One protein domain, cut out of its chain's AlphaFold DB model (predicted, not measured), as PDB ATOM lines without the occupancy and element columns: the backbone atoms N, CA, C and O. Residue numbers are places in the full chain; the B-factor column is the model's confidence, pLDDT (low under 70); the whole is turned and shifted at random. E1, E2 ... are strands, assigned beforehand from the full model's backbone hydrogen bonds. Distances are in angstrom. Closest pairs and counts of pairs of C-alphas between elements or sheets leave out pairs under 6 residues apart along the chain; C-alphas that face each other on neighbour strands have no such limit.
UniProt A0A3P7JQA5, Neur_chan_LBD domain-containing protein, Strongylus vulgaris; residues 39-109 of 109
ATOM      1  N   VAL A  39      -5.205  30.171  37.844       91.75
ATOM      2  CA  VAL A  39      -6.512  29.688  37.391       91.75
ATOM      3  C   VAL A  39      -7.592  30.268  38.291       91.75
ATOM      4  O   VAL A  39      -7.533  30.146  39.513       91.75
ATOM      5  N   GLU A  40      -8.589  30.888  37.680       90.62
ATOM      6  CA  GLU A  40      -9.749  31.468  38.339       90.62
ATOM      7  C   GLU A  40     -11.016  30.816  37.790       90.62
ATOM      8  O   GLU A  40     -11.201  30.722  36.576       90.62
ATOM      9  N   ILE A  41     -11.890  30.356  38.683       89.75
ATOM     10  CA  ILE A  41     -13.103  29.628  38.315       89.75
ATOM     11  C   ILE A  41     -14.314  30.428  38.778       89.75
ATOM     12  O   ILE A  41     -14.478  30.689  39.969       89.75
ATOM     13  N   TRP A  42     -15.185  30.761  37.832       91.00
ATOM     14  CA  TRP A  42     -16.483  31.373  38.083       91.00
ATOM     15  C   TRP A  42     -17.585  30.372  37.763       91.00
ATOM     16  O   TRP A  42     -17.718  29.922  36.625       91.00
ATOM     17  N   ILE A  43     -18.392  30.033  38.763       90.62
ATOM     18  CA  ILE A  43     -19.535  29.135  38.590       90.62
ATOM     19  C   ILE A  43     -20.734  29.973  38.150       90.62
ATOM     20  O   ILE A  43     -21.112  30.921  38.834       90.62
ATOM     21  N   GLN A  44     -21.332  29.628  37.011       90.75
ATOM     22  CA  GLN A  44     -22.550  30.283  36.537       90.75
ATOM     23  C   GLN A  44     -23.793  29.638  37.138       90.75
ATOM     24  O   GLN A  44     -24.686  30.329  37.621       90.75
ATOM     25  N   ALA A  45     -23.857  28.308  37.061       88.69
ATOM     26  CA  ALA A  45     -24.998  27.527  37.497       88.69
ATOM     27  C   ALA A  45     -24.593  26.077  37.772       88.69
ATOM     28  O   ALA A  45     -23.708  25.524  37.119       88.69
ATOM     29  N   ILE A  46     -25.308  25.460  38.710       88.06
ATOM     30  CA  ILE A  46     -25.347  24.009  38.883       88.06
ATOM     31  C   ILE A  46     -26.633  23.547  38.203       88.06
ATOM     32  O   ILE A  46     -27.716  24.027  38.532       88.06
ATOM     33  N   THR A  47     -26.500  22.685  37.206       87.69
ATOM     34  CA  THR A  47     -27.588  22.321  36.286       87.69
ATOM     35  C   THR A  47     -28.295  21.032  36.686       87.69
ATOM     36  O   THR A  47     -29.498  20.909  36.480       87.69
ATOM     37  N   SER A  48     -27.569  20.090  37.289       85.50
ATOM     38  CA  SER A  48     -28.111  18.828  37.787       85.50
ATOM     39  C   SER A  48     -27.292  18.342  38.973       85.50
ATOM     40  O   SER A  48     -26.081  18.564  39.027       85.50
ATOM     41  N   VAL A  49     -27.965  17.669  39.901       86.75
ATOM     42  CA  VAL A  49     -27.358  16.992  41.045       86.75
ATOM     43  C   VAL A  49     -27.942  15.588  41.109       86.75
ATOM     44  O   VAL A  49     -29.160  15.430  41.169       86.75
ATOM     45  N   ASP A  50     -27.076  14.583  41.081       86.19
ATOM     46  CA  ASP A  50     -27.423  13.194  41.349       86.19
ATOM     47  C   ASP A  50     -26.941  12.841  42.758       86.19
ATOM     48  O   ASP A  50     -25.753  12.658  43.017       86.19
ATOM     49  N   GLU A  51     -27.878  12.780  43.700       82.56
ATOM     50  CA  GLU A  51     -27.579  12.460  45.098       82.56
ATOM     51  C   GLU A  51     -27.200  10.986  45.299       82.56
ATOM     52  O   GLU A  51     -26.474  10.661  46.241       82.56
ATOM     53  N   MET A  52     -27.659  10.086  44.420       86.50
ATOM     54  CA  MET A  52     -27.357   8.659  44.524       86.50
ATOM     55  C   MET A  52     -25.904   8.380  44.142       86.50
ATOM     56  O   MET A  52     -25.254   7.562  44.798       86.50
ATOM     57  N   THR A  53     -25.385   9.070  43.123       83.62
ATOM     58  CA  THR A  53     -23.981   8.953  42.696       83.62
ATOM     59  C   THR A  53     -23.068  10.019  43.304       83.62
ATOM     60  O   THR A  53     -21.855   9.847  43.311       83.62
ATOM     61  N   ASN A  54     -23.627  11.058  43.933       83.31
ATOM     62  CA  ASN A  54     -22.916  12.266  44.374       83.31
ATOM     63  C   ASN A  54     -22.237  13.027  43.220       83.31
ATOM     64  O   ASN A  54     -21.183  13.637  43.421       83.31
ATOM     65  N   ASP A  55     -22.860  13.022  42.040       85.69
ATOM     66  CA  ASP A  55     -22.390  13.755  40.867       85.69
ATOM     67  C   ASP A  55     -23.143  15.067  40.688       85.69
ATOM     68  O   ASP A  55     -24.335  15.186  40.982       85.69
ATOM     69  N   PHE A  56     -22.461  16.064  40.139       86.19
ATOM     70  CA  PHE A  56     -23.100  17.311  39.747       86.19
ATOM     71  C   PHE A  56     -22.546  17.835  38.428       86.19
ATOM     72  O   PHE A  56     -21.358  17.724  38.114       86.19
ATOM     73  N   ASP A  57     -23.454  18.421  37.659       86.75
ATOM     74  CA  ASP A  57     -23.195  18.998  36.350       86.75
ATOM     75  C   ASP A  57     -23.240  20.530  36.461       86.75
ATOM     76  O   ASP A  57     -24.227  21.098  36.942       86.75
ATOM     77  N   MET A  58     -22.187  21.221  36.015       88.44
ATOM     78  CA  MET A  58     -22.055  22.676  36.171       88.44
ATOM     79  C   MET A  58     -21.663  23.403  34.889       88.44
ATOM     80  O   MET A  58     -20.842  22.921  34.104       88.44
ATOM     81  N   ASP A  59     -22.157  24.636  34.789       88.81
ATOM     82  CA  ASP A  59     -21.701  25.643  33.837       88.81
ATOM     83  C   ASP A  59     -20.660  26.539  34.511       88.81
ATOM     84  O   ASP A  59     -20.975  27.281  35.450       88.81
ATOM     85  N   ILE A  60     -19.417  26.495  34.026       89.56
ATOM     86  CA  ILE A  60     -18.311  27.270  34.594       89.56
ATOM     87  C   ILE A  60     -17.591  28.104  33.534       89.56
ATOM     88  O   ILE A  60     -17.449  27.702  32.375       89.56
ATOM     89  N   TYR A  61     -17.081  29.256  33.964       89.62
ATOM     90  CA  TYR A  61     -16.007  29.961  33.280       89.62
ATOM     91  C   TYR A  61     -14.700  29.689  33.999       89.62
ATOM     92  O   TYR A  61     -14.560  29.978  35.186       89.62
ATOM     93  N   ILE A  62     -13.729  29.181  33.257       90.56
ATOM     94  CA  ILE A  62     -12.355  29.061  33.726       90.56
ATOM     95  C   ILE A  62     -11.566  30.165  33.042       90.56
ATOM     96  O   ILE A  62     -11.615  30.283  31.820       90.56
ATOM     97  N   THR A  63     -10.869  30.976  33.826       89.56
ATOM     98  CA  THR A  63      -9.924  31.977  33.342       89.56
ATOM     99  C   THR A  63      -8.526  31.590  33.779       89.56
ATOM    100  O   THR A  63      -8.243  31.485  34.968       89.56
ATOM    101  N   GLU A  64      -7.643  31.410  32.813       89.81
ATOM    102  CA  GLU A  64      -6.238  31.093  33.033       89.81
ATOM    103  C   GLU A  64      -5.404  32.311  32.666       89.81
ATOM    104  O   GLU A  64      -5.654  32.947  31.640       89.81
ATOM    105  N   ARG A  65      -4.426  32.649  33.505       87.69
ATOM    106  CA  ARG A  65      -3.509  33.769  33.285       87.69
ATOM    107  C   ARG A  65      -2.086  33.342  33.573       87.69
ATOM    108  O   ARG A  65      -1.817  32.730  34.606       87.69
ATOM    109  N   TRP A  66      -1.171  33.713  32.692       87.56
ATOM    110  CA  TRP A  66       0.259  33.528  32.906       87.56
ATOM    111  C   TRP A  66       1.051  34.705  32.342       87.56
ATOM    112  O   TRP A  66       0.573  35.467  31.497       87.56
ATOM    113  N   LEU A  67       2.273  34.860  32.847       87.00
ATOM    114  CA  LEU A  67       3.218  35.858  32.365       87.00
ATOM    115  C   LEU A  67       3.999  35.284  31.180       87.00
ATOM    116  O   LEU A  67       4.622  34.229  31.310       87.00
ATOM    117  N   ASP A  68       3.987  35.981  30.046       86.06
ATOM    118  CA  ASP A  68       4.745  35.598  28.856       86.06
ATOM    119  C   ASP A  68       5.809  36.666  28.547       86.06
ATOM    120  O   ASP A  68       5.476  37.745  28.049       86.06
ATOM    121  N   PRO A  69       7.101  36.400  28.825       84.56
ATOM    122  CA  PRO A  69       8.173  37.356  28.555       84.56
ATOM    123  C   PRO A  69       8.286  37.765  27.080       84.56
ATOM    124  O   PRO A  69       8.767  38.861  26.795       84.56
ATOM    125  N   ALA A  70       7.848  36.916  26.144       83.56
ATOM    126  CA  ALA A  70       7.904  37.216  24.715       83.56
ATOM    127  C   ALA A  70       6.850  38.249  24.282       83.56
ATOM    128  O   ALA A  70       6.975  38.838  23.211       83.56
ATOM    129  N   LEU A  71       5.844  38.503  25.124       85.31
ATOM    130  CA  LEU A  71       4.824  39.525  24.902       85.31
ATOM    131  C   LEU A  71       5.133  40.837  25.650       85.31
ATOM    132  O   LEU A  71       4.243  41.660  25.860       85.31
ATOM    133  N   ASN A  72       6.384  41.053  26.070       85.12
ATOM    134  CA  ASN A  72       6.818  42.313  26.674       85.12
ATOM    135  C   ASN A  72       6.913  43.436  25.619       85.12
ATOM    136  O   ASN A  72       7.593  43.292  24.605       85.12
ATOM    137  N   PHE A  73       6.261  44.566  25.888       82.19
ATOM    138  CA  PHE A  73       6.184  45.754  25.038       82.19
ATOM    139  C   PHE A  73       6.652  47.042  25.735       82.19
ATOM    140  O   PHE A  73       6.424  48.133  25.207       82.19
ATOM    141  N   GLU A  74       7.316  46.961  26.895       79.25
ATOM    142  CA  GLU A  74       7.853  48.139  27.606       79.25
ATOM    143  C   GLU A  74       8.698  49.046  26.701       79.25
ATOM    144  O   GLU A  74       8.586  50.272  26.743       79.25
ATOM    145  N   ASN A  75       9.513  48.445  25.835       80.31
ATOM    146  CA  ASN A  75      10.394  49.149  24.907       80.31
ATOM    147  C   ASN A  75       9.678  49.708  23.664       80.31
ATOM    148  O   ASN A  75      10.308  50.411  22.874       80.31
ATOM    149  N   LEU A  76       8.383  49.429  23.481       79.81
ATOM    150  CA  LEU A  76       7.615  49.845  22.304       79.81
ATOM    151  C   LEU A  76       6.866  51.170  22.501       79.81
ATOM    152  O   LEU A  76       6.239  51.648  21.564       79.81
ATOM    153  N   SER A  77       6.971  51.813  23.670       82.06
ATOM    154  CA  SER A  77       6.431  53.161  23.936       82.06
ATOM    155  C   SER A  77       4.937  53.328  23.571       82.06
ATOM    156  O   SER A  77       4.610  54.121  22.684       82.06
ATOM    157  N   PRO A  78       4.006  52.602  24.219       78.19
ATOM    158  CA  PRO A  78       2.578  52.650  23.893       78.19
ATOM    159  C   PRO A  78       1.957  54.043  24.076       78.19
ATOM    160  O   PRO A  78       2.252  54.766  25.027       78.19
ATOM    161  N   CYS A  79       1.039  54.418  23.178       74.88
ATOM    162  CA  CYS A  79       0.319  55.699  23.239       74.88
ATOM    163  C   CYS A  79      -0.653  55.832  24.411       74.88
ATOM    164  O   CYS A  79      -0.983  56.952  24.813       74.88
ATOM    165  N   LYS A  80      -1.129  54.708  24.944       69.00
ATOM    166  CA  LYS A  80      -1.913  54.661  26.174       69.00
ATOM    167  C   LYS A  80      -1.024  54.103  27.276       69.00
ATOM    168  O   LYS A  80      -0.498  53.003  27.139       69.00
ATOM    169  N   GLY A  81      -0.896  54.836  28.381       59.19
ATOM    170  CA  GLY A  81      -0.480  54.218  29.635       59.19
ATOM    171  C   GLY A  81      -1.563  53.215  30.015       59.19
ATOM    172  O   GLY A  81      -2.673  53.617  30.356       59.19
ATOM    173  N   ILE A  82      -1.295  51.923  29.846       51.38
ATOM    174  CA  ILE A  82      -2.213  50.874  30.283       51.38
ATOM    175  C   ILE A  82      -2.094  50.808  31.807       51.38
ATOM    176  O   ILE A  82      -1.200  50.168  32.344       51.38
ATOM    177  N   GLU A  83      -2.987  51.506  32.508       45.88
ATOM    178  CA  GLU A  83      -3.308  51.217  33.906       45.88
ATOM    179  C   GLU A  83      -4.566  50.345  33.918       45.88
ATOM    180  O   GLU A  83      -5.691  50.837  33.991       45.88
ATOM    181  N   ILE A  84      -4.392  49.029  33.793       44.34
ATOM    182  CA  ILE A  84      -5.477  48.069  34.020       44.34
ATOM    183  C   ILE A  84      -5.043  47.165  35.175       44.34
ATOM    184  O   ILE A  84      -4.153  46.336  35.028       44.34
ATOM    185  N   GLY A  85      -5.661  47.346  36.347       43.91
ATOM    186  CA  GLY A  85      -5.618  46.360  37.434       43.91
ATOM    187  C   GLY A  85      -4.276  46.157  38.150       43.91
ATOM    188  O   GLY A  85      -4.003  45.043  38.582       43.91
ATOM    189  N   GLY A  86      -3.449  47.195  38.307       42.78
ATOM    190  CA  GLY A  86      -2.296  47.148  39.222       42.78
ATOM    191  C   GLY A  86      -1.028  46.457  38.703       42.78
ATOM    192  O   GLY A  86      -0.105  46.254  39.485       42.78
ATOM    193  N   LEU A  87      -0.935  46.144  37.408       43.09
ATOM    194  CA  LEU A  87       0.328  45.752  36.772       43.09
ATOM    195  C   LEU A  87       0.862  46.933  35.963       43.09
ATOM    196  O   LEU A  87       0.487  47.156  34.815       43.09
ATOM    197  N   ALA A  88       1.699  47.736  36.615       43.50
ATOM    198  CA  ALA A  88       2.478  48.765  35.955       43.50
ATOM    199  C   ALA A  88       3.689  48.120  35.265       43.50
ATOM    200  O   ALA A  88       4.391  47.316  35.878       43.50
ATOM    201  N   ASN A  89       3.944  48.580  34.038       47.91
ATOM    202  CA  ASN A  89       5.154  48.399  33.227       47.91
ATOM    203  C   ASN A  89       5.113  47.184  32.277       47.91
ATOM    204  O   ASN A  89       5.316  46.040  32.662       47.91
ATOM    205  N   GLY A  90       4.742  47.519  31.031       55.50
ATOM    206  CA  GLY A  90       4.753  46.827  29.730       55.50
ATOM    207  C   GLY A  90       4.970  45.321  29.553       55.50
ATOM    208  O   GLY A  90       5.251  44.926  28.430       55.50
ATOM    209  N   SER A  91       4.782  44.457  30.540       60.72
ATOM    210  CA  SER A  91       4.657  43.018  30.303       60.72
ATOM    211  C   SER A  91       3.193  42.649  30.051       60.72
ATOM    212  O   SER A  91       2.328  42.924  30.885       60.72
ATOM    213  N   ALA A  92       2.893  42.039  28.900       65.62
ATOM    214  CA  ALA A  92       1.567  41.482  28.651       65.62
ATOM    215  C   ALA A  92       1.434  40.095  29.297       65.62
ATOM    216  O   ALA A  92       2.339  39.262  29.234       65.62
ATOM    217  N   THR A  93       0.271  39.827  29.884       68.62
ATOM    218  CA  THR A  93      -0.130  38.478  30.285       68.62
ATOM    219  C   THR A  93      -0.933  37.836  29.163       68.62
ATOM    220  O   THR A  93      -1.739  38.490  28.498       68.62
ATOM    221  N   ALA A  94      -0.721  36.542  28.945       74.12
ATOM    222  CA  ALA A  94      -1.615  35.766  28.105       74.12
ATOM    223  C   ALA A  94      -2.765  35.248  28.976       74.12
ATOM    224  O   ALA A  94      -2.556  34.781  30.102       74.12
ATOM    225  N   GLN A  95      -3.987  35.394  28.463       78.75
ATOM    226  CA  GLN A  95      -5.208  35.013  29.158       78.75
ATOM    227  C   GLN A  95      -6.115  34.205  28.231       78.75
ATOM    228  O   GLN A  95      -6.391  34.620  27.103       78.75
ATOM    229  N   ALA A  96      -6.620  33.083  28.736       77.25
ATOM    230  CA  ALA A  96      -7.649  32.288  28.082       77.25
ATOM    231  C   ALA A  96      -8.859  32.167  29.010       77.25
ATOM    232  O   ALA A  96      -8.713  31.831  30.184       77.25
ATOM    233  N   THR A  97     -10.055  32.431  28.483       79.31
ATOM    234  CA  THR A  97     -11.309  32.184  29.198       79.31
ATOM    235  C   THR A  97     -12.123  31.163  28.422       79.31
ATOM    236  O   THR A  97     -12.486  31.396  27.269       79.31
ATOM    237  N   ILE A  98     -12.408  30.028  29.056       82.69
ATOM    238  CA  ILE A  98     -13.139  28.918  28.449       82.69
ATOM    239  C   ILE A  98     -14.449  28.732  29.208       82.69
ATOM    240  O   ILE A  98     -14.454  28.599  30.433       82.69
ATOM    241  N   ARG A  99     -15.566  28.720  28.474       81.88
ATOM    242  CA  ARG A  99     -16.864  28.296  29.004       81.88
ATOM    243  C   ARG A  99     -17.009  26.804  28.753       81.88
ATOM    244  O   ARG A  99     -17.091  26.397  27.598       81.88
ATOM    245  N   ASN A 100     -17.046  26.016  29.818       77.31
ATOM    246  CA  ASN A 100     -17.183  24.568  29.724       77.31
ATOM    247  C   ASN A 100     -18.342  24.082  30.587       77.31
ATOM    248  O   ASN A 100     -18.584  24.603  31.676       77.31
ATOM    249  N   PHE A 101     -18.999  23.032  30.101       73.88
ATOM    250  CA  PHE A 101     -19.828  22.164  30.923       73.88
ATOM    251  C   PHE A 101     -18.915  21.114  31.556       73.88
ATOM    252  O   PHE A 101     -18.189  20.414  30.842       73.88
ATOM    253  N   LYS A 102     -18.898  21.026  32.884       78.94
ATOM    254  CA  LYS A 102     -18.054  20.076  33.615       78.94
ATOM    255  C   LYS A 102     -18.929  19.233  34.538       78.94
ATOM    256  O   LYS A 102     -19.626  19.781  35.388       78.94
ATOM    257  N   ARG A 103     -18.834  17.910  34.384       79.50
ATOM    258  CA  ARG A 103     -19.279  16.934  35.383       79.50
ATOM    259  C   ARG A 103     -18.165  16.734  36.402       79.50
ATOM    260  O   ARG A 103     -17.007  16.591  35.995       79.50
ATOM    261  N   MET A 104     -18.504  16.754  37.685       78.38
ATOM    262  CA  MET A 104     -17.558  16.519  38.773       78.38
ATOM    263  C   MET A 104     -18.115  15.443  39.710       78.38
ATOM    264  O   MET A 104     -19.260  15.563  40.149       78.38
ATOM    265  N   SER A 105     -17.309  14.410  39.978       78.94
ATOM    266  CA  SER A 105     -17.618  13.332  40.926       78.94
ATOM    267  C   SER A 105     -16.864  13.545  42.238       78.94
ATOM    268  O   SER A 105     -15.794  14.156  42.296       78.94
ATOM    269  N   LYS A 106     -17.407  12.997  43.325       65.75
ATOM    270  CA  LYS A 106     -16.742  12.921  44.629       65.75
ATOM    271  C   LYS A 106     -15.418  12.138  44.592       65.75
ATOM    272  O   LYS A 106     -14.575  12.383  45.452       65.75
ATOM    273  N   GLU A 107     -15.232  11.239  43.624       63.69
ATOM    274  CA  GLU A 107     -13.992  10.465  43.434       63.69
ATOM    275  C   GLU A 107     -12.870  11.249  42.734       63.69
ATOM    276  O   GLU A 107     -11.740  10.773  42.686       63.69
ATOM    277  N   ASP A 108     -13.142  12.463  42.242       62.16
ATOM    278  CA  ASP A 108     -12.143  13.330  41.598       62.16
ATOM    279  C   ASP A 108     -11.227  14.074  42.611       62.16
ATOM    280  O   ASP A 108     -10.549  15.040  42.249       62.16
ATOM    281  N   LYS A 109     -11.205  13.654  43.887       48.22
ATOM    282  CA  LYS A 109     -10.348  14.175  44.974       48.22
ATOM    283  C   LYS A 109      -9.359  13.130  45.470       48.22
ATOM    284  O   LYS A 109      -8.207  13.533  45.745       48.22
TER     285      LYS A 109
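AT A GLANCE: This is residues 39 to 109 of the 109 residues of the protein "Neur_chan_LBD domain-containing protein" of Strongylus vulgaris (UniProt A0A3P7JQA5). The model is a long, narrow, twisted ribbon of three antiparallel strands, E1, E2 and E3, with a large loop, residues 73 to 90, at one end and a tight turn between E1 and E2 at the other. E2 runs along the middle of the ribbon, and E1 lies beside residues 55 to 64 of it. The printed part has 71 residues with three named strands, E1, E2, E3 along the chain, and no named helix; the class is all strand, and the sheet order is E1, E2, E3. It is extended, a rod spanning 59 by 20 by 17 A, with a radius of gyration of the C-alphas of 18.7 A.

HOW THE PARTS SIT: E1, residues 39 to 50, and E2, residues 55 to 72, form a hairpin at 167 degrees, with N 40 and O 63 2.8 A apart, within hydrogen-bond range. E3, residues 91 to 104, forms a hairpin with E2 at 165 degrees; N 64 and O 96 are 2.9 A apart, within hydrogen-bond range. These strands form a meander, each the antiparallel neighbour of the one before, with E1 and E3 as edge strands. E1 bends by 77 degrees at residue 47, E2 by 82 degrees at residue 69 and E3 by 75 degrees at residue 101.

IN THESE COORDINATES: E1 begins at C-alpha 39, (-6.512, 29.688, 37.391), and is 26.9 A long. E2 is 43.2 A long. E3 is 35.6 A long and ends at C-alpha 104, (-17.558, 16.519, 38.773).

THE WHOLE: The two C-alphas farthest apart, those of Met 52 and Ser 77, are 59.5 A apart. The printed part has no cut. The link from E2 to E3 is long, with 18 residues. Residues 80 to 93 and 106 to 109 have pLDDT under 70.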